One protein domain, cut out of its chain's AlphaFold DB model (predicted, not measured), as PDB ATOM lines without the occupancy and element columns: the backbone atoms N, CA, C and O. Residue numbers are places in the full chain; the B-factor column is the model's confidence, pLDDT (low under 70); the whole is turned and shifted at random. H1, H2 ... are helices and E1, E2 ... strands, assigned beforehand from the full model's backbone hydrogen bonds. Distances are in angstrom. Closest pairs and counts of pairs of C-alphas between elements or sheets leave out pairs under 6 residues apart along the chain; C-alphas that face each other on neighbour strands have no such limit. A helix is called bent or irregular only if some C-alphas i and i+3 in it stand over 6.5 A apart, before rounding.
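AT A GLANCE: This is residues 177 to 302 of the 332 residues of an uncharacterized protein of Eubacterium sulci ATCC 35585 (UniProt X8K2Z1). A long, twisted sheet is bent at one end: E1, E3 and E4 run side by side along its length, and E3 turns at residue 206 so that its first residues pair with the short strand E2. The bent helix H1 packs along one face of this sheet, and the helical hairpin of H2 and H3 sits towards the E2 end. The printed part has 126 residues with four named strands followed by three named helices, in the order E1, E2, E3, E4, H1, H2, H3, in a mixed class of helices and strands. The branched sheet is antiparallel in its neighbour pairs. The whole is compact, with a radius of gyration of the C-alphas of 15.3 A, yet elongated, spanning 42 by 27 by 25 A.

IN THESE COORDINATES: E1, residues 179 to 188, begins at C-alpha 179 (107.790, -78.781, 49.280) and is 30.1 A long. E2 is residues 194 to 196, 6.9 A. E3, residues 202 to 216, measures 32.1 A and bends by 93 degrees at residue 206. E4, residues 219 to 232, measures 35.6 A and bends by 63 degrees at residue 229. H1, residues 234 to 255, was assigned as one helix by its hydrogen bonds but is bent, with C-alphas 244 and 247 6.9 A apart; its arms are H1a, residues 234 to 244, 15.3 A, and H1b, residues 247 to 255, 12.1 A. H2, residues 270 to 285, is 21.9 A long. H3, residues 289 to 301, 17.8 A, ends at C-alpha 301 (113.445, -101.869, 22.379).

HOW THE PARTS SIT: E1 and E2 lie on one side of E3, E4 on the other side. N 186 and O 211 of E1 and E3 are 2.8 A apart, and N 195 and O 204 of E2 and E3 3.0 A. E3 and E4 form a hairpin, with N 210 and O 226 2.9 A apart. E2, E3 and E4 make a meander, each strand the antiparallel neighbour of the one before. H1a runs along the strands over E3, at 17 degrees on the local plane and a height over the sheet of 7.8 A; its closest C-alphas to E3 are those of Ala 234 and Tyr 203, 4.7 A. H1b is on the same face, and its closest C-alphas to E1 are those of Ala 252 and Leu 181, 7.2 A. H2 is on the sheet on the opposite face from H1a, at a height over the sheet of 5.7 A, with a local plane that rests on only just enough of the sheet's C-alphas, 6 of them. H1a and H2 only just touch, only at their ends, with 3 pairs of C-alphas within 8 A; the closest are those of Leu 241 and Tyr 273, 7.4 A. H2 and H3, a helical hairpin, touch, closest at the C-alphas of Ala 281 and Phe 292, 5.3 A. They run opposite ways at a steep tilt of 37 degrees, only just past shallow. H3 only grazes the sheet, with residues 294 to 299. In H1a, H1b, H2 and H3 every O i to N i+4 pair is within hydrogen-bond range.

THE WHOLE: The two C-alphas farthest apart, those of Glu 198 and Asn 217, are 44.1 A apart. The printed part has no cut. The link from H1 to H2, 14 residues, is long. The mean pLDDT of the printed part is 82.3; residues 259 to 271, residue 287 and residues 301 to 302 are under 70.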
ATOM      1  N   ASN A 177     105.233 -83.617  49.805       80.50
ATOM      2  CA  ASN A 177     104.623 -83.146  51.052       80.50
ATOM      3  C   ASN A 177     104.626 -81.606  51.210       80.50
ATOM      4  O   ASN A 177     105.057 -81.073  52.231       80.50
ATOM      5  N   ASN A 178     104.181 -80.894  50.168       77.81
ATOM      6  CA  ASN A 178     104.098 -79.428  50.051       77.81
ATOM      7  C   ASN A 178     105.417 -78.682  49.825       77.81
ATOM      8  O   ASN A 178     105.401 -77.471  49.594       77.81
ATOM      9  N   LYS A 179     106.559 -79.373  49.799       86.62
ATOM     10  CA  LYS A 179     107.790 -78.781  49.280       86.62
ATOM     11  C   LYS A 179     107.774 -78.867  47.756       86.62
ATOM     12  O   LYS A 179     107.811 -79.955  47.191       86.62
ATOM     13  N   LYS A 180     107.722 -77.718  47.083       88.12
ATOM     14  CA  LYS A 180     107.674 -77.623  45.618       88.12
ATOM     15  C   LYS A 180     109.037 -77.220  45.066       88.12
ATOM     16  O   LYS A 180     109.583 -76.203  45.479       88.12
ATOM     17  N   LEU A 181     109.552 -77.975  44.103       88.25
ATOM     18  CA  LEU A 181     110.719 -77.610  43.301       88.25
ATOM     19  C   LEU A 181     110.304 -77.435  41.849       88.25
ATOM     20  O   LEU A 181     109.431 -78.152  41.360       88.25
ATOM     21  N   ARG A 182     110.926 -76.475  41.168       91.00
ATOM     22  CA  ARG A 182     110.668 -76.183  39.760       91.00
ATOM     23  C   ARG A 182     111.991 -76.059  39.019       91.00
ATOM     24  O   ARG A 182     112.901 -75.368  39.480       91.00
ATOM     25  N   TYR A 183     112.073 -76.691  37.860       91.38
ATOM     26  CA  TYR A 183     113.244 -76.677  37.002       91.38
ATOM     27  C   TYR A 183     112.864 -76.349  35.566       91.38
ATOM     28  O   TYR A 183     111.756 -76.635  35.110       91.38
ATOM     29  N   ASN A 184     113.818 -75.771  34.848       93.12
ATOM     30  CA  ASN A 184     113.752 -75.616  33.405       93.12
ATOM     31  C   ASN A 184     115.087 -76.030  32.775       93.12
ATOM     32  O   ASN A 184     116.150 -75.636  33.259       93.12
ATOM     33  N   VAL A 185     115.021 -76.811  31.699       93.62
ATOM     34  CA  VAL A 185     116.175 -77.186  30.879       93.62
ATOM     35  C   VAL A 185     115.920 -76.763  29.450       93.62
ATOM     36  O   VAL A 185     114.992 -77.256  28.817       93.62
ATOM     37  N   ARG A 186     116.773 -75.883  28.940       95.19
ATOM     38  CA  ARG A 186     116.737 -75.430  27.558       95.19
ATOM     39  C   ARG A 186     117.799 -76.161  26.755       95.19
ATOM     40  O   ARG A 186     118.968 -76.116  27.132       95.19
ATOM     41  N   PHE A 187     117.391 -76.764  25.646       95.69
ATOM     42  CA  PHE A 187     118.264 -77.279  24.598       95.69
ATOM     43  C   PHE A 187     118.148 -76.361  23.384       95.69
ATOM     44  O   PHE A 187     117.055 -76.191  22.848       95.69
ATOM     45  N   ASN A 188     119.262 -75.775  22.957       96.19
ATOM     46  CA  ASN A 188     119.341 -74.961  21.752       96.19
ATOM     47  C   ASN A 188     120.067 -75.729  20.651       96.19
ATOM     48  O   ASN A 188     121.223 -76.111  20.842       96.19
ATOM     49  N   PHE A 189     119.386 -75.948  19.528       94.00
ATOM     50  CA  PHE A 189     119.890 -76.709  18.385       94.00
ATOM     51  C   PHE A 189     119.096 -76.376  17.113       94.00
ATOM     52  O   PHE A 189     117.964 -75.904  17.187       94.00
ATOM     53  N   LYS A 190     119.668 -76.669  15.943       91.12
ATOM     54  CA  LYS A 190     118.965 -76.694  14.652       91.12
ATOM     55  C   LYS A 190     118.526 -78.118  14.333       91.12
ATOM     56  O   LYS A 190     119.153 -79.070  14.767       91.12
ATOM     57  N   LYS A 191     117.508 -78.312  13.493       86.12
ATOM     58  CA  LYS A 191     117.030 -79.672  13.151       86.12
ATOM     59  C   LYS A 191     118.136 -80.623  12.664       86.12
ATOM     60  O   LYS A 191     118.121 -81.788  13.028       86.12
ATOM     61  N   ASN A 192     119.107 -80.115  11.901       89.62
ATOM     62  CA  ASN A 192     120.217 -80.911  11.358       89.62
ATOM     63  C   ASN A 192     121.302 -81.263  12.392       89.62
ATOM     64  O   ASN A 192     122.225 -81.998  12.061       89.62
ATOM     65  N   ASP A 193     121.210 -80.734  13.612       92.38
ATOM     66  CA  ASP A 193     122.136 -81.022  14.709       92.38
ATOM     67  C   ASP A 193     121.801 -82.333  15.443       92.38
ATOM     68  O   ASP A 193     122.529 -82.738  16.349       92.38
ATOM     69  N   ILE A 194     120.687 -82.985  15.092       92.06
ATOM     70  CA  ILE A 194     120.214 -84.223  15.715       92.06
ATOM     71  C   ILE A 194     119.918 -85.254  14.626       92.06
ATOM     72  O   ILE A 194     119.166 -84.981  13.694       92.06
ATOM     73  N   CYS A 195     120.457 -86.463  14.780       91.00
ATOM     74  CA  CYS A 195     120.160 -87.600  13.912       91.00
ATOM     75  C   CYS A 195     119.568 -88.755  14.725       91.00
ATOM     76  O   CYS A 195     120.064 -89.066  15.812       91.00
ATOM     77  N   MET A 196     118.535 -89.404  14.187       88.31
ATOM     78  CA  MET A 196     117.951 -90.626  14.746       88.31
ATOM     79  C   MET A 196     118.326 -91.830  13.872       88.31
ATOM     80  O   MET A 196     118.415 -91.688  12.651       88.31
ATOM     81  N   ASN A 197     118.580 -92.993  14.478       87.25
ATOM     82  CA  ASN A 197     118.852 -94.231  13.737       87.25
ATOM     83  C   ASN A 197     117.557 -94.929  13.280       87.25
ATOM     84  O   ASN A 197     116.449 -94.465  13.548       87.25
ATOM     85  N   GLU A 198     117.716 -96.062  12.593       82.62
ATOM     86  CA  GLU A 198     116.619 -96.897  12.083       82.62
ATOM     87  C   GLU A 198     115.771 -97.575  13.164       82.62
ATOM     88  O   GLU A 198     114.710 -98.098  12.845       82.62
ATOM     89  N   ASP A 199     116.222 -97.560  14.419       78.88
ATOM     90  CA  ASP A 199     115.486 -98.077  15.575       78.88
ATOM     91  C   ASP A 199     114.730 -96.961  16.320       78.88
ATOM     92  O   ASP A 199     114.023 -97.227  17.292       78.88
ATOM     93  N   GLY A 200     114.865 -95.703  15.885       80.25
ATOM     94  CA  GLY A 200     114.254 -94.540  16.525       80.25
ATOM     95  C   GLY A 200     115.022 -94.030  17.748       80.25
ATOM     96  O   GLY A 200     114.488 -93.266  18.549       80.25
ATOM     97  N   GLU A 201     116.277 -94.424  17.932       85.75
ATOM     98  CA  GLU A 201     117.149 -93.872  18.964       85.75
ATOM     99  C   GLU A 201     117.843 -92.602  18.466       85.75
ATOM    100  O   GLU A 201     118.208 -92.485  17.296       85.75
ATOM    101  N   ILE A 202     118.096 -91.657  19.370       88.62
ATOM    102  CA  ILE A 202     118.969 -90.518  19.076       88.62
ATOM    103  C   ILE A 202     120.395 -91.051  18.917       88.62
ATOM    104  O   ILE A 202     120.972 -91.579  19.869       88.62
ATOM    105  N   TYR A 203     120.955 -90.904  17.722       91.06
ATOM    106  CA  TYR A 203     122.220 -91.520  17.338       91.06
ATOM    107  C   TYR A 203     123.351 -90.516  17.130       91.06
ATOM    108  O   TYR A 203     124.500 -90.873  17.379       91.06
ATOM    109  N   GLU A 204     123.062 -89.270  16.749       94.31
ATOM    110  CA  GLU A 204     124.068 -88.196  16.705       94.31
ATOM    111  C   GLU A 204     123.505 -86.895  17.276       94.31
ATOM    112  O   GLU A 204     122.331 -86.581  17.070       94.31
ATOM    113  N   LEU A 205     124.354 -86.152  17.992       94.12
ATOM    114  CA  LEU A 205     124.094 -84.799  18.487       94.12
ATOM    115  C   LEU A 205     125.310 -83.912  18.207       94.12
ATOM    116  O   LEU A 205     126.428 -84.270  18.582       94.12
ATOM    117  N   SER A 206     125.100 -82.735  17.627       95.12
ATOM    118  CA  SER A 206     126.167 -81.764  17.361       95.12
ATOM    119  C   SER A 206     125.750 -80.336  17.688       95.12
ATOM    120  O   SER A 206     124.600 -79.975  17.518       95.12
ATOM    121  N   ASN A 207     126.680 -79.489  18.121       95.12
ATOM    122  CA  ASN A 207     126.443 -78.057  18.365       95.12
ATOM    123  C   ASN A 207     125.275 -77.711  19.315       95.12
ATOM    124  O   ASN A 207     124.659 -76.652  19.184       95.12
ATOM    125  N   ILE A 208     124.969 -78.567  20.294       95.75
ATOM    126  CA  ILE A 208     123.823 -78.350  21.185       95.75
ATOM    127  C   ILE A 208     124.266 -77.609  22.436       95.75
ATOM    128  O   ILE A 208     125.038 -78.130  23.245       95.75
ATOM    129  N   LYS A 209     123.719 -76.410  22.646       96.81
ATOM    130  CA  LYS A 209     123.870 -75.695  23.917       96.81
ATOM    131  C   LYS A 209     122.761 -76.113  24.874       96.81
ATOM    132  O   LYS A 209     121.587 -76.095  24.513       96.81
ATOM    133  N   VAL A 210     123.125 -76.448  26.111       95.94
ATOM    134  CA  VAL A 210     122.165 -76.831  27.149       95.94
ATOM    135  C   VAL A 210     122.313 -75.936  28.367       95.94
ATOM    136  O   VAL A 210     123.407 -75.788  28.907       95.94
ATOM    137  N   THR A 211     121.208 -75.368  28.844       95.44
ATOM    138  CA  THR A 211     121.183 -74.616  30.105       95.44
ATOM    139  C   THR A 211     120.116 -75.165  31.037       95.44
ATOM    140  O   THR A 211     118.984 -75.414  30.641       95.44
ATOM    141  N   SER A 212     120.479 -75.383  32.296       93.25
ATOM    142  CA  SER A 212     119.600 -75.925  33.334       93.25
ATOM    143  C   SER A 212     119.445 -74.917  34.457       93.25
ATOM    144  O   SER A 212     120.445 -74.426  34.985       93.25
ATOM    145  N   HIS A 213     118.211 -74.655  34.866       93.00
ATOM    146  CA  HIS A 213     117.882 -73.650  35.865       93.00
ATOM    147  C   HIS A 213     116.919 -74.188  36.918       93.00
ATOM    148  O   HIS A 213     116.057 -75.016  36.623       93.00
ATOM    149  N   MET A 214     117.049 -73.666  38.132       92.12
ATOM    150  CA  MET A 214     116.026 -73.736  39.171       92.12
ATOM    151  C   MET A 214     115.144 -72.491  39.092       92.12
ATOM    152  O   MET A 214     115.643 -71.408  38.783       92.12
ATOM    153  N   LEU A 215     113.851 -72.652  39.372       89.62
ATOM    154  CA  LEU A 215     112.888 -71.558  39.440       89.62
ATOM    155  C   LEU A 215     112.326 -71.477  40.865       89.62
ATOM    156  O   LEU A 215     111.550 -72.341  41.278       89.62
ATOM    157  N   GLU A 216     112.702 -70.448  41.615       84.06
ATOM    158  CA  GLU A 216     112.283 -70.249  43.007       84.06
ATOM    159  C   GLU A 216     111.851 -68.794  43.211       84.06
ATOM    160  O   GLU A 216     112.559 -67.879  42.815       84.06
ATOM    161  N   ASN A 217     110.660 -68.570  43.778       79.00
ATOM    162  CA  ASN A 217     110.111 -67.231  44.057       79.00
ATOM    163  C   ASN A 217     110.128 -66.248  42.865       79.00
ATOM    164  O   ASN A 217     110.233 -65.040  43.044       79.00
ATOM    165  N   GLY A 218     110.007 -66.768  41.638       74.94
ATOM    166  CA  GLY A 218     110.061 -65.969  40.407       74.94
ATOM    167  C   GLY A 218     111.477 -65.690  39.892       74.94
ATOM    168  O   GLY A 218     111.621 -65.188  38.780       74.94
ATOM    169  N   GLU A 219     112.515 -66.069  40.637       86.00
ATOM    170  CA  GLU A 219     113.907 -65.977  40.211       86.00
ATOM    171  C   GLU A 219     114.360 -67.245  39.483       86.00
ATOM    172  O   GLU A 219     113.929 -68.364  39.780       86.00
ATOM    173  N   ARG A 220     115.260 -67.064  38.510       91.12
ATOM    174  CA  ARG A 220     115.865 -68.145  37.729       91.12
ATOM    175  C   ARG A 220     117.342 -68.265  38.088       91.12
ATOM    176  O   ARG A 220     118.147 -67.422  37.700       91.12
ATOM    177  N   THR A 221     117.711 -69.336  38.782       93.00
ATOM    178  CA  THR A 221     119.103 -69.610  39.168       93.00
ATOM    179  C   THR A 221     119.723 -70.626  38.217       93.00
ATOM    180  O   THR A 221     119.218 -71.742  38.081       93.00
ATOM    181  N   LEU A 222     120.832 -70.269  37.565       93.44
ATOM    182  CA  LEU A 222     121.580 -71.188  36.705       93.44
ATOM    183  C   LEU A 222     122.214 -72.308  37.542       93.44
ATOM    184  O   LEU A 222     123.039 -72.062  38.419       93.44
ATOM    185  N   LEU A 223     121.863 -73.555  37.236       89.94
ATOM    186  CA  LEU A 223     122.465 -74.740  37.848       89.94
ATOM    187  C   LEU A 223     123.614 -75.286  37.002       89.94
ATOM    188  O   LEU A 223     124.609 -75.792  37.540       89.94
ATOM    189  N   ARG A 224     123.469 -75.245  35.675       89.88
ATOM    190  CA  ARG A 224     124.445 -75.800  34.736       89.88
ATOM    191  C   ARG A 224     124.331 -75.176  33.357       89.88
ATOM    192  O   ARG A 224     123.225 -74.963  32.876       89.88
ATOM    193  N   GLU A 225     125.478 -75.005  32.721       94.50
ATOM    194  CA  GLU A 225     125.600 -74.836  31.280       94.50
ATOM    195  C   GLU A 225     126.481 -75.978  30.751       94.50
ATOM    196  O   GLU A 225     127.489 -76.315  31.378       94.50
ATOM    197  N   ASP A 226     126.063 -76.609  29.659       94.12
ATOM    198  CA  ASP A 226     126.809 -77.635  28.930       94.12
ATOM    199  C   ASP A 226     126.782 -77.317  27.430       94.12
ATOM    200  O   ASP A 226     125.870 -76.650  26.932       94.12
ATOM    201  N   PHE A 227     127.767 -77.840  26.705       95.56
ATOM    202  CA  PHE A 227     127.808 -77.799  25.250       95.56
ATOM    203  C   PHE A 227     128.168 -79.187  24.718       95.56
ATOM    204  O   PHE A 227     129.155 -79.781  25.156       95.56
ATOM    205  N   ILE A 228     127.343 -79.713  23.817       94.12
ATOM    206  CA  ILE A 228     127.556 -80.992  23.141       94.12
ATOM    207  C   ILE A 228     128.062 -80.658  21.741       94.12
ATOM    208  O   ILE A 228     127.275 -80.310  20.867       94.12
ATOM    209  N   GLU A 229     129.381 -80.708  21.552       91.69
ATOM    210  CA  GLU A 229     130.017 -80.343  20.282       91.69
ATOM    211  C   GLU A 229     129.778 -81.409  19.209       91.69
ATOM    212  O   GLU A 229     129.270 -81.095  18.135       91.69
ATOM    213  N   ASN A 230     130.088 -82.668  19.525       93.69
ATOM    214  CA  ASN A 230     129.836 -83.823  18.672       93.69
ATOM    215  C   ASN A 230     129.763 -85.092  19.533       93.69
ATOM    216  O   ASN A 230     130.689 -85.371  20.296       93.69
ATOM    217  N   ALA A 231     128.671 -85.839  19.425       94.00
ATOM    218  CA  ALA A 231     128.466 -87.120  20.089       94.00
ATOM    219  C   ALA A 231     127.772 -88.091  19.134       94.00
ATOM    220  O   ALA A 231     126.850 -87.697  18.417       94.00
ATOM    221  N   LYS A 232     128.187 -89.363  19.151       93.94
ATOM    222  CA  LYS A 232     127.675 -90.398  18.248       93.94
ATOM    223  C   LYS A 232     127.497 -91.733  18.968       93.94
ATOM    224  O   LYS A 232     128.350 -92.153  19.735       93.94
ATOM    225  N   GLY A 233     126.405 -92.425  18.668       90.75
ATOM    226  CA  GLY A 233     126.014 -93.680  19.299       90.75
ATOM    227  C   GLY A 233     124.984 -93.482  20.411       90.75
ATOM    228  O   GLY A 233     125.186 -92.705  21.346       90.75
ATOM    229  N   ALA A 234     123.892 -94.246  20.343       85.75
ATOM    230  CA  ALA A 234     122.747 -94.116  21.246       85.75
ATOM    231  C   ALA A 234     123.120 -94.268  22.732       85.75
ATOM    232  O   ALA A 234     122.659 -93.503  23.581       85.75
ATOM    233  N   GLY A 235     124.010 -95.213  23.057       83.94
ATOM    234  CA  GLY A 235     124.483 -95.420  24.429       83.94
ATOM    235  C   GLY A 235     125.284 -94.237  24.984       83.94
ATOM    236  O   GLY A 235     125.078 -93.837  26.130       83.94
ATOM    237  N   GLU A 236     126.165 -93.644  24.175       88.94
ATOM    238  CA  GLU A 236     126.952 -92.469  24.571       88.94
ATOM    239  C   GLU A 236     126.046 -91.251  24.777       88.94
ATOM    240  O   GLU A 236     126.122 -90.573  25.805       88.94
ATOM    241  N   ILE A 237     125.128 -91.022  23.841       89.62
ATOM    242  CA  ILE A 237     124.161 -89.926  23.904       89.62
ATOM    243  C   ILE A 237     123.269 -90.044  25.138       89.62
ATOM    244  O   ILE A 237     123.099 -89.062  25.867       89.62
ATOM    245  N   ALA A 238     122.761 -91.243  25.438       84.50
ATOM    246  CA  ALA A 238     121.989 -91.480  26.652       84.50
ATOM    247  C   ALA A 238     122.794 -91.093  27.905       84.50
ATOM    248  O   ALA A 238     122.279 -90.384  28.772       84.50
ATOM    249  N   LEU A 239     124.073 -91.477  27.995       85.06
ATOM    250  CA  LEU A 239     124.942 -91.114  29.122       85.06
ATOM    251  C   LEU A 239     125.194 -89.602  29.218       85.06
ATOM    252  O   LEU A 239     125.164 -89.050  30.324       85.06
ATOM    253  N   ILE A 240     125.411 -88.920  28.090       89.56
ATOM    254  CA  ILE A 240     125.583 -87.460  28.041       89.56
ATOM    255  C   ILE A 240     124.328 -86.762  28.574       89.56
ATOM    256  O   ILE A 240     124.424 -85.916  29.467       89.56
ATOM    257  N   LEU A 241     123.148 -87.158  28.098       87.56
ATOM    258  CA  LEU A 241     121.876 -86.570  28.517       87.56
ATOM    259  C   LEU A 241     121.568 -86.878  29.991       87.56
ATOM    260  O   LEU A 241     121.199 -85.981  30.750       87.56
ATOM    261  N   MET A 242     121.830 -88.100  30.464       84.62
ATOM    262  CA  MET A 242     121.751 -88.422  31.896       84.62
ATOM    263  C   MET A 242     122.687 -87.536  32.727       84.62
ATOM    264  O   MET A 242     122.312 -87.054  33.802       84.62
ATOM    265  N   LYS A 243     123.902 -87.267  32.232       84.69
ATOM    266  CA  LYS A 243     124.852 -86.375  32.899       84.69
ATOM    267  C   LYS A 243     124.298 -84.959  32.974       84.69
ATOM    268  O   LYS A 243     124.396 -84.386  34.061       84.69
ATOM    269  N   VAL A 244     123.730 -84.411  31.897       87.00
ATOM    270  CA  VAL A 244     123.070 -83.085  31.867       87.00
ATOM    271  C   VAL A 244     122.043 -82.983  32.999       87.00
ATOM    272  O   VAL A 244     122.168 -82.127  33.880       87.00
ATOM    273  N   PHE A 245     121.111 -83.933  33.069       85.69
ATOM    274  CA  PHE A 245     120.023 -83.907  34.048       85.69
ATOM    275  C   PHE A 245     120.454 -84.242  35.486       85.69
ATOM    276  O   PHE A 245     119.781 -83.866  36.446       85.69
ATOM    277  N   SER A 246     121.605 -84.897  35.682       83.25
ATOM    278  CA  SER A 246     122.058 -85.347  37.009       83.25
ATOM    279  C   SER A 246     122.215 -84.230  38.053       83.25
ATOM    280  O   SER A 246     122.130 -84.504  39.252       83.25
ATOM    281  N   LYS A 247     122.460 -82.974  37.643       82.88
ATOM    282  CA  LYS A 247     122.547 -81.845  38.589       82.88
ATOM    283  C   LYS A 247     121.182 -81.498  39.180       82.88
ATOM    284  O   LYS A 247     121.118 -81.256  40.382       82.88
ATOM    285  N   LEU A 248     120.125 -81.524  38.367       85.25
ATOM    286  CA  LEU A 248     118.744 -81.328  38.824       85.25
ATOM    287  C   LEU A 248     118.373 -82.409  39.832       85.25
ATOM    288  O   LEU A 248     117.909 -82.115  40.928       85.25
ATOM    289  N   TRP A 249     118.698 -83.656  39.488       79.19
ATOM    290  CA  TRP A 249     118.439 -84.813  40.331       79.19
ATOM    291  C   TRP A 249     119.117 -84.712  41.700       79.19
ATOM    292  O   TRP A 249     118.467 -84.823  42.740       79.19
ATOM    293  N   LYS A 250     120.421 -84.420  41.716       81.75
ATOM    294  CA  LYS A 250     121.188 -84.243  42.958       81.75
ATOM    295  C   LYS A 250     120.688 -83.062  43.785       81.75
ATOM    296  O   LYS A 250     120.779 -83.115  45.010       81.75
ATOM    297  N   HIS A 251     120.234 -81.994  43.131       85.94
ATOM    298  CA  HIS A 251     119.650 -80.849  43.815       85.94
ATOM    299  C   HIS A 251     118.329 -81.242  44.479       85.94
ATOM    300  O   HIS A 251     118.213 -81.094  45.690       85.94
ATOM    301  N   ALA A 252     117.396 -81.849  43.737       84.12
ATOM    302  CA  ALA A 252     116.117 -82.282  44.288       84.12
ATOM    303  C   ALA A 252     116.286 -83.244  45.465       84.12
ATOM    304  O   ALA A 252     115.705 -82.996  46.514       84.12
ATOM    305  N   GLY A 253     117.127 -84.279  45.343       80.75
ATOM    306  CA  GLY A 253     117.381 -85.213  46.448       80.75
ATOM    307  C   GLY A 253     117.805 -84.486  47.729       80.75
ATOM    308  O   GLY A 253     117.165 -84.635  48.765       80.75
ATOM    309  N   LYS A 254     118.802 -83.593  47.633       83.19
ATOM    310  CA  LYS A 254     119.234 -82.758  48.769       83.19
ATOM    311  C   LYS A 254     118.110 -81.879  49.311       83.19
ATOM    312  O   LYS A 254     117.937 -81.794  50.520       83.19
ATOM    313  N   SER A 255     117.363 -81.213  48.435       84.56
ATOM    314  CA  SER A 255     116.263 -80.341  48.837       84.56
ATOM    315  C   SER A 255     115.163 -81.117  49.554       84.56
ATOM    316  O   SER A 255     114.572 -80.597  50.490       84.56
ATOM    317  N   PHE A 256     114.886 -82.350  49.153       82.94
ATOM    318  CA  PHE A 256     113.849 -83.179  49.755       82.94
ATOM    319  C   PHE A 256     114.323 -84.010  50.950       82.94
ATOM    320  O   PHE A 256     113.523 -84.753  51.506       82.94
ATOM    321  N   ASP A 257     115.595 -83.884  51.336       78.50
ATOM    322  CA  ASP A 257     116.246 -84.725  52.349       78.50
ATOM    323  C   ASP A 257     116.095 -86.235  52.075       78.50
ATOM    324  O   ASP A 257     116.101 -87.088  52.960       78.50
ATOM    325  N   VAL A 258     115.979 -86.580  50.792       71.25
ATOM    326  CA  VAL A 258     116.022 -87.959  50.313       71.25
ATOM    327  C   VAL A 258     117.448 -88.193  49.815       71.25
ATOM    328  O   VAL A 258     118.061 -87.298  49.232       71.25
ATOM    329  N   LYS A 259     118.034 -89.370  50.091       63.91
ATOM    330  CA  LYS A 259     119.437 -89.705  49.752       63.91
ATOM    331  C   LYS A 259     119.869 -89.112  48.397       63.91
ATOM    332  O   LYS A 259     119.117 -89.140  47.431       63.91
ATOM    333  N   ARG A 260     121.140 -88.697  48.289       53.22
ATOM    334  CA  ARG A 260     121.756 -88.005  47.127       53.22
ATOM    335  C   ARG A 260     121.420 -88.561  45.724       53.22
ATOM    336  O   ARG A 260     121.507 -87.795  44.770       53.22
ATOM    337  N   ASN A 261     121.073 -89.846  45.610       51.53
ATOM    338  CA  ASN A 261     120.745 -90.549  44.362       51.53
ATOM    339  C   ASN A 261     119.438 -91.366  44.461       51.53
ATOM    340  O   ASN A 261     119.304 -92.369  43.768       51.53
ATOM    341  N   PHE A 262     118.520 -91.043  45.372       49.78
ATOM    342  CA  PHE A 262     117.298 -91.828  45.546       49.78
ATOM    343  C   PHE A 262     116.099 -90.905  45.447       49.78
ATOM    344  O   PHE A 262     115.832 -90.115  46.344       49.78
ATOM    345  N   TYR A 263     115.418 -90.978  44.315       54.16
ATOM    346  CA  TYR A 263     114.085 -90.427  44.162       54.16
ATOM    347  C   TYR A 263     113.108 -91.590  44.042       54.16
ATOM    348  O   TYR A 263     113.542 -92.724  43.840       54.16
ATOM    349  N   PHE A 264     111.804 -91.339  44.159       51.78
ATOM    350  CA  PHE A 264     110.730 -92.353  44.074       51.78
ATOM    351  C   PHE A 264     110.546 -92.946  42.695       51.78
ATOM    352  O   PHE A 264     109.463 -93.271  42.239       51.78
ATOM    353  N   SER A 265     111.624 -92.967  41.957       47.25
ATOM    354  CA  SER A 265     111.638 -93.157  40.558       47.25
ATOM    355  C   SER A 265     113.109 -93.466  40.305       47.25
ATOM    356  O   SER A 265     113.990 -92.610  40.392       47.25
ATOM    357  N   ASN A 266     113.389 -94.696  39.888       44.97
ATOM    358  CA  ASN A 266     114.524 -94.944  38.998       44.97
ATOM    359  C   ASN A 266     114.278 -94.241  37.632       44.97
ATOM    360  O   ASN A 266     114.674 -94.745  36.587       44.97
ATOM    361  N   LEU A 267     113.561 -93.104  37.639       53.03
ATOM    362  CA  LEU A 267     112.898 -92.435  36.531       53.03
ATOM    363  C   LEU A 267     113.131 -90.943  36.507       53.03
ATOM    364  O   LEU A 267     112.697 -90.306  35.573       53.03
ATOM    365  N   TRP A 268     113.882 -90.368  37.428       49.03
ATOM    366  CA  TRP A 268     114.362 -89.005  37.289       49.03
ATOM    367  C   TRP A 268     115.886 -89.098  37.349       49.03
ATOM    368  O   TRP A 268     116.406 -89.463  38.404       49.03
ATOM    369  N   PRO A 269     116.626 -88.916  36.231       56.03
ATOM    370  CA  PRO A 269     116.283 -88.205  34.978       56.03
ATOM    371  C   PRO A 269     115.354 -88.801  33.890       56.03
ATOM    372  O   PRO A 269     114.981 -88.036  32.997       56.03
ATOM    373  N   PRO A 270     115.023 -90.107  33.848       60.78
ATOM    374  CA  PRO A 270     114.259 -90.682  32.734       60.78
ATOM    375  C   PRO A 270     112.906 -90.043  32.337       60.78
ATOM    376  O   PRO A 270     112.537 -90.206  31.182       60.78
ATOM    377  N   SER A 271     112.187 -89.304  33.193       68.12
ATOM    378  CA  SER A 271     110.942 -88.588  32.869       68.12
ATOM    379  C   SER A 271     111.239 -87.398  31.966       68.12
ATOM    380  O   SER A 271     110.657 -87.273  30.892       68.12
ATOM    381  N   ILE A 272     112.198 -86.558  32.380       79.69
ATOM    382  CA  ILE A 272     112.685 -85.415  31.599       79.69
ATOM    383  C   ILE A 272     113.297 -85.918  30.300       79.69
ATOM    384  O   ILE A 272     113.015 -85.372  29.241       79.69
ATOM    385  N   TYR A 273     114.074 -86.998  30.362       82.75
ATOM    386  CA  TYR A 273     114.628 -87.625  29.170       82.75
ATOM    387  C   TYR A 273     113.549 -88.210  28.249       82.75
ATOM    388  O   TYR A 273     113.608 -88.004  27.045       82.75
ATOM    389  N   GLY A 274     112.536 -88.889  28.786       82.12
ATOM    390  CA  GLY A 274     111.435 -89.448  28.004       82.12
ATOM    391  C   GLY A 274     110.622 -88.363  27.301       82.12
ATOM    392  O   GLY A 274     110.378 -88.465  26.102       82.12
ATOM    393  N   VAL A 275     110.273 -87.292  28.023       87.88
ATOM    394  CA  VAL A 275     109.610 -86.102  27.465       87.88
ATOM    395  C   VAL A 275     110.514 -85.412  26.434       87.88
ATOM    396  O   VAL A 275     110.034 -84.993  25.387       87.88
ATOM    397  N   PHE A 276     111.826 -85.353  26.664       89.50
ATOM    398  CA  PHE A 276     112.789 -84.807  25.706       89.50
ATOM    399  C   PHE A 276     112.854 -85.604  24.399       89.50
ATOM    400  O   PHE A 276     112.738 -85.007  23.334       89.50
ATOM    401  N   VAL A 277     112.982 -86.935  24.460       86.50
ATOM    402  CA  VAL A 277     112.997 -87.797  23.261       86.50
ATOM    403  C   VAL A 277     111.691 -87.650  22.478       86.50
ATOM    404  O   VAL A 277     111.717 -87.478  21.261       86.50
ATOM    405  N   GLN A 278     110.553 -87.635  23.177       85.12
ATOM    406  CA  GLN A 278     109.243 -87.371  22.575       85.12
ATOM    407  C   GLN A 278     109.204 -86.011  21.865       85.12
ATOM    408  O   GLN A 278     108.771 -85.916  20.720       85.12
ATOM    409  N   SER A 279     109.722 -84.967  22.513       87.88
ATOM    410  CA  SER A 279     109.772 -83.610  21.957       87.88
ATOM    411  C   SER A 279     110.681 -83.507  20.738       87.88
ATOM    412  O   SER A 279     110.343 -82.810  19.788       87.88
ATOM    413  N   ILE A 280     111.816 -84.212  20.736       87.62
ATOM    414  CA  ILE A 280     112.715 -84.296  19.581       87.62
ATOM    415  C   ILE A 280     111.988 -84.903  18.388       87.62
ATOM    416  O   ILE A 280     112.036 -84.333  17.298       87.62
ATOM    417  N   ALA A 281     111.276 -86.014  18.593       83.50
ATOM    418  CA  ALA A 281     110.528 -86.657  17.522       83.50
ATOM    419  C   ALA A 281     109.502 -85.692  16.903       83.50
ATOM    420  O   ALA A 281     109.404 -85.584  15.680       83.50
ATOM    421  N   LEU A 282     108.800 -84.923  17.744       82.69
ATOM    422  CA  LEU A 282     107.848 -83.904  17.299       82.69
ATOM    423  C   LEU A 282     108.542 -82.727  16.584       82.69
ATOM    424  O   LEU A 282     108.064 -82.292  15.535       82.69
ATOM    425  N   ALA A 283     109.677 -82.242  17.097       83.56
ATOM    426  CA  ALA A 283     110.420 -81.105  16.546       83.56
ATOM    427  C   ALA A 283     111.059 -81.414  15.177       83.56
ATOM    428  O   ALA A 283     111.005 -80.595  14.251       83.56
ATOM    429  N   ILE A 284     111.654 -82.602  15.033       81.62
ATOM    430  CA  ILE A 284     112.357 -83.021  13.815       81.62
ATOM    431  C   ILE A 284     111.360 -83.464  12.744       81.62
ATOM    432  O   ILE A 284     111.454 -83.010  11.604       81.62
ATOM    433  N   HIS A 285     110.370 -84.284  13.110       79.00
ATOM    434  CA  HIS A 285     109.451 -84.913  12.155       79.00
ATOM    435  C   HIS A 285     108.095 -84.205  12.027       79.00
ATOM    436  O   HIS A 285     107.154 -84.770  11.472       79.00
ATOM    437  N   GLY A 286     107.982 -82.969  12.527       71.50
ATOM    438  CA  GLY A 286     106.820 -82.103  12.300       71.50
ATOM    439  C   GLY A 286     105.516 -82.660  12.871       71.50
ATOM    440  O   GLY A 286     104.480 -82.565  12.223       71.50
ATOM    441  N   GLY A 287     105.573 -83.284  14.049       68.19
ATOM    442  CA  GLY A 287     104.389 -83.846  14.705       68.19
ATOM    443  C   GLY A 287     103.862 -85.154  14.101       68.19
ATOM    444  O   GLY A 287     102.754 -85.573  14.425       68.19
ATOM    445  N   ASN A 288     104.622 -85.824  13.229       73.19
ATOM    446  CA  ASN A 288     104.189 -87.089  12.641       73.19
ATOM    447  C   ASN A 288     104.136 -88.219  13.689       73.19
ATOM    448  O   ASN A 288     105.159 -88.632  14.243       73.19
ATOM    449  N   TYR A 289     102.937 -88.765  13.899       71.00
ATOM    450  CA  TYR A 289     102.672 -89.818  14.879       71.00
ATOM    451  C   TYR A 289     103.498 -91.094  14.674       71.00
ATOM    452  O   TYR A 289     103.936 -91.699  15.651       71.00
ATOM    453  N   ALA A 290     103.752 -91.500  13.428       72.31
ATOM    454  CA  ALA A 290     104.535 -92.701  13.152       72.31
ATOM    455  C   ALA A 290     105.983 -92.543  13.640       72.31
ATOM    456  O   ALA A 290     106.519 -93.445  14.276       72.31
ATOM    457  N   TYR A 291     106.585 -91.367  13.430       74.06
ATOM    458  CA  TYR A 291     107.926 -91.059  13.934       74.06
ATOM    459  C   TYR A 291     107.957 -90.874  15.454       74.06
ATOM    460  O   TYR A 291     108.933 -91.246  16.100       74.06
ATOM    461  N   PHE A 292     106.877 -90.362  16.046       76.94
ATOM    462  CA  PHE A 292     106.725 -90.328  17.499       76.94
ATOM    463  C   PHE A 292     106.709 -91.744  18.102       76.94
ATOM    464  O   PHE A 292     107.460 -92.023  19.036       76.94
ATOM    465  N   GLN A 293     105.913 -92.663  17.542       74.00
ATOM    466  CA  GLN A 293     105.902 -94.074  17.956       74.00
ATOM    467  C   GLN A 293     107.250 -94.756  17.699       74.00
ATOM    468  O   GLN A 293     107.720 -95.535  18.526       74.00
ATOM    469  N   HIS A 294     107.914 -94.413  16.596       76.44
ATOM    470  CA  HIS A 294     109.247 -94.907  16.278       76.44
ATOM    471  C   HIS A 294     110.286 -94.493  17.331       76.44
ATOM    472  O   HIS A 294     110.991 -95.344  17.867       76.44
ATOM    473  N   ALA A 295     110.310 -93.215  17.718       78.62
ATOM    474  CA  ALA A 295     111.201 -92.705  18.761       78.62
ATOM    475  C   ALA A 295     110.949 -93.347  20.135       78.62
ATOM    476  O   ALA A 295     111.869 -93.633  20.905       78.62
ATOM    477  N   LEU A 296     109.676 -93.598  20.447       76.38
ATOM    478  CA  LEU A 296     109.284 -94.328  21.646       76.38
ATOM    479  C   LEU A 296     109.750 -95.788  21.615       76.38
ATOM    480  O   LEU A 296     110.172 -96.299  22.656       76.38
ATOM    481  N   SER A 297     109.719 -96.429  20.444       74.19
ATOM    482  CA  SER A 297     110.248 -97.777  20.249       74.19
ATOM    483  C   SER A 297     111.753 -97.820  20.509       74.19
ATOM    484  O   SER A 297     112.189 -98.633  21.323       74.19
ATOM    485  N   GLY A 298     112.536 -96.875  19.975       74.62
ATOM    486  CA  GLY A 298     113.979 -96.784  20.243       74.62
ATOM    487  C   GLY A 298     114.309 -96.657  21.733       74.62
ATOM    488  O   GLY A 298     115.162 -97.369  22.264       74.62
ATOM    489  N   LEU A 299     113.540 -95.851  22.474       74.06
ATOM    490  CA  LEU A 299     113.686 -95.716  23.930       74.06
ATOM    491  C   LEU A 299     113.445 -97.035  24.702       74.06
ATOM    492  O   LEU A 299     113.900 -97.178  25.845       74.06
ATOM    493  N   GLN A 300     112.687 -97.974  24.130       71.31
ATOM    494  CA  GLN A 300     112.150 -99.139  24.838       71.31
ATOM    495  C   GLN A 300     112.612-100.498  24.290       71.31
ATOM    496  O   GLN A 300     112.644-101.449  25.068       71.31
ATOM    497  N   LYS A 301     113.015-100.614  23.021       68.44
ATOM    498  CA  LYS A 301     113.445-101.869  22.379       68.44
ATOM    499  C   LYS A 301     114.949-102.116  22.567       68.44
ATOM    500  O   LYS A 301     115.342-103.225  22.916       68.44
ATOM    501  N   GLY A 302     115.795-101.083  22.495       62.53
ATOM    502  CA  GLY A 302     117.258-101.244  22.565       62.53
ATOM    503  C   GLY A 302     117.783-102.269  21.542       62.53
ATOM    504  O   GLY A 302     117.195-102.411  20.479       62.53
TER     505      GLY A 302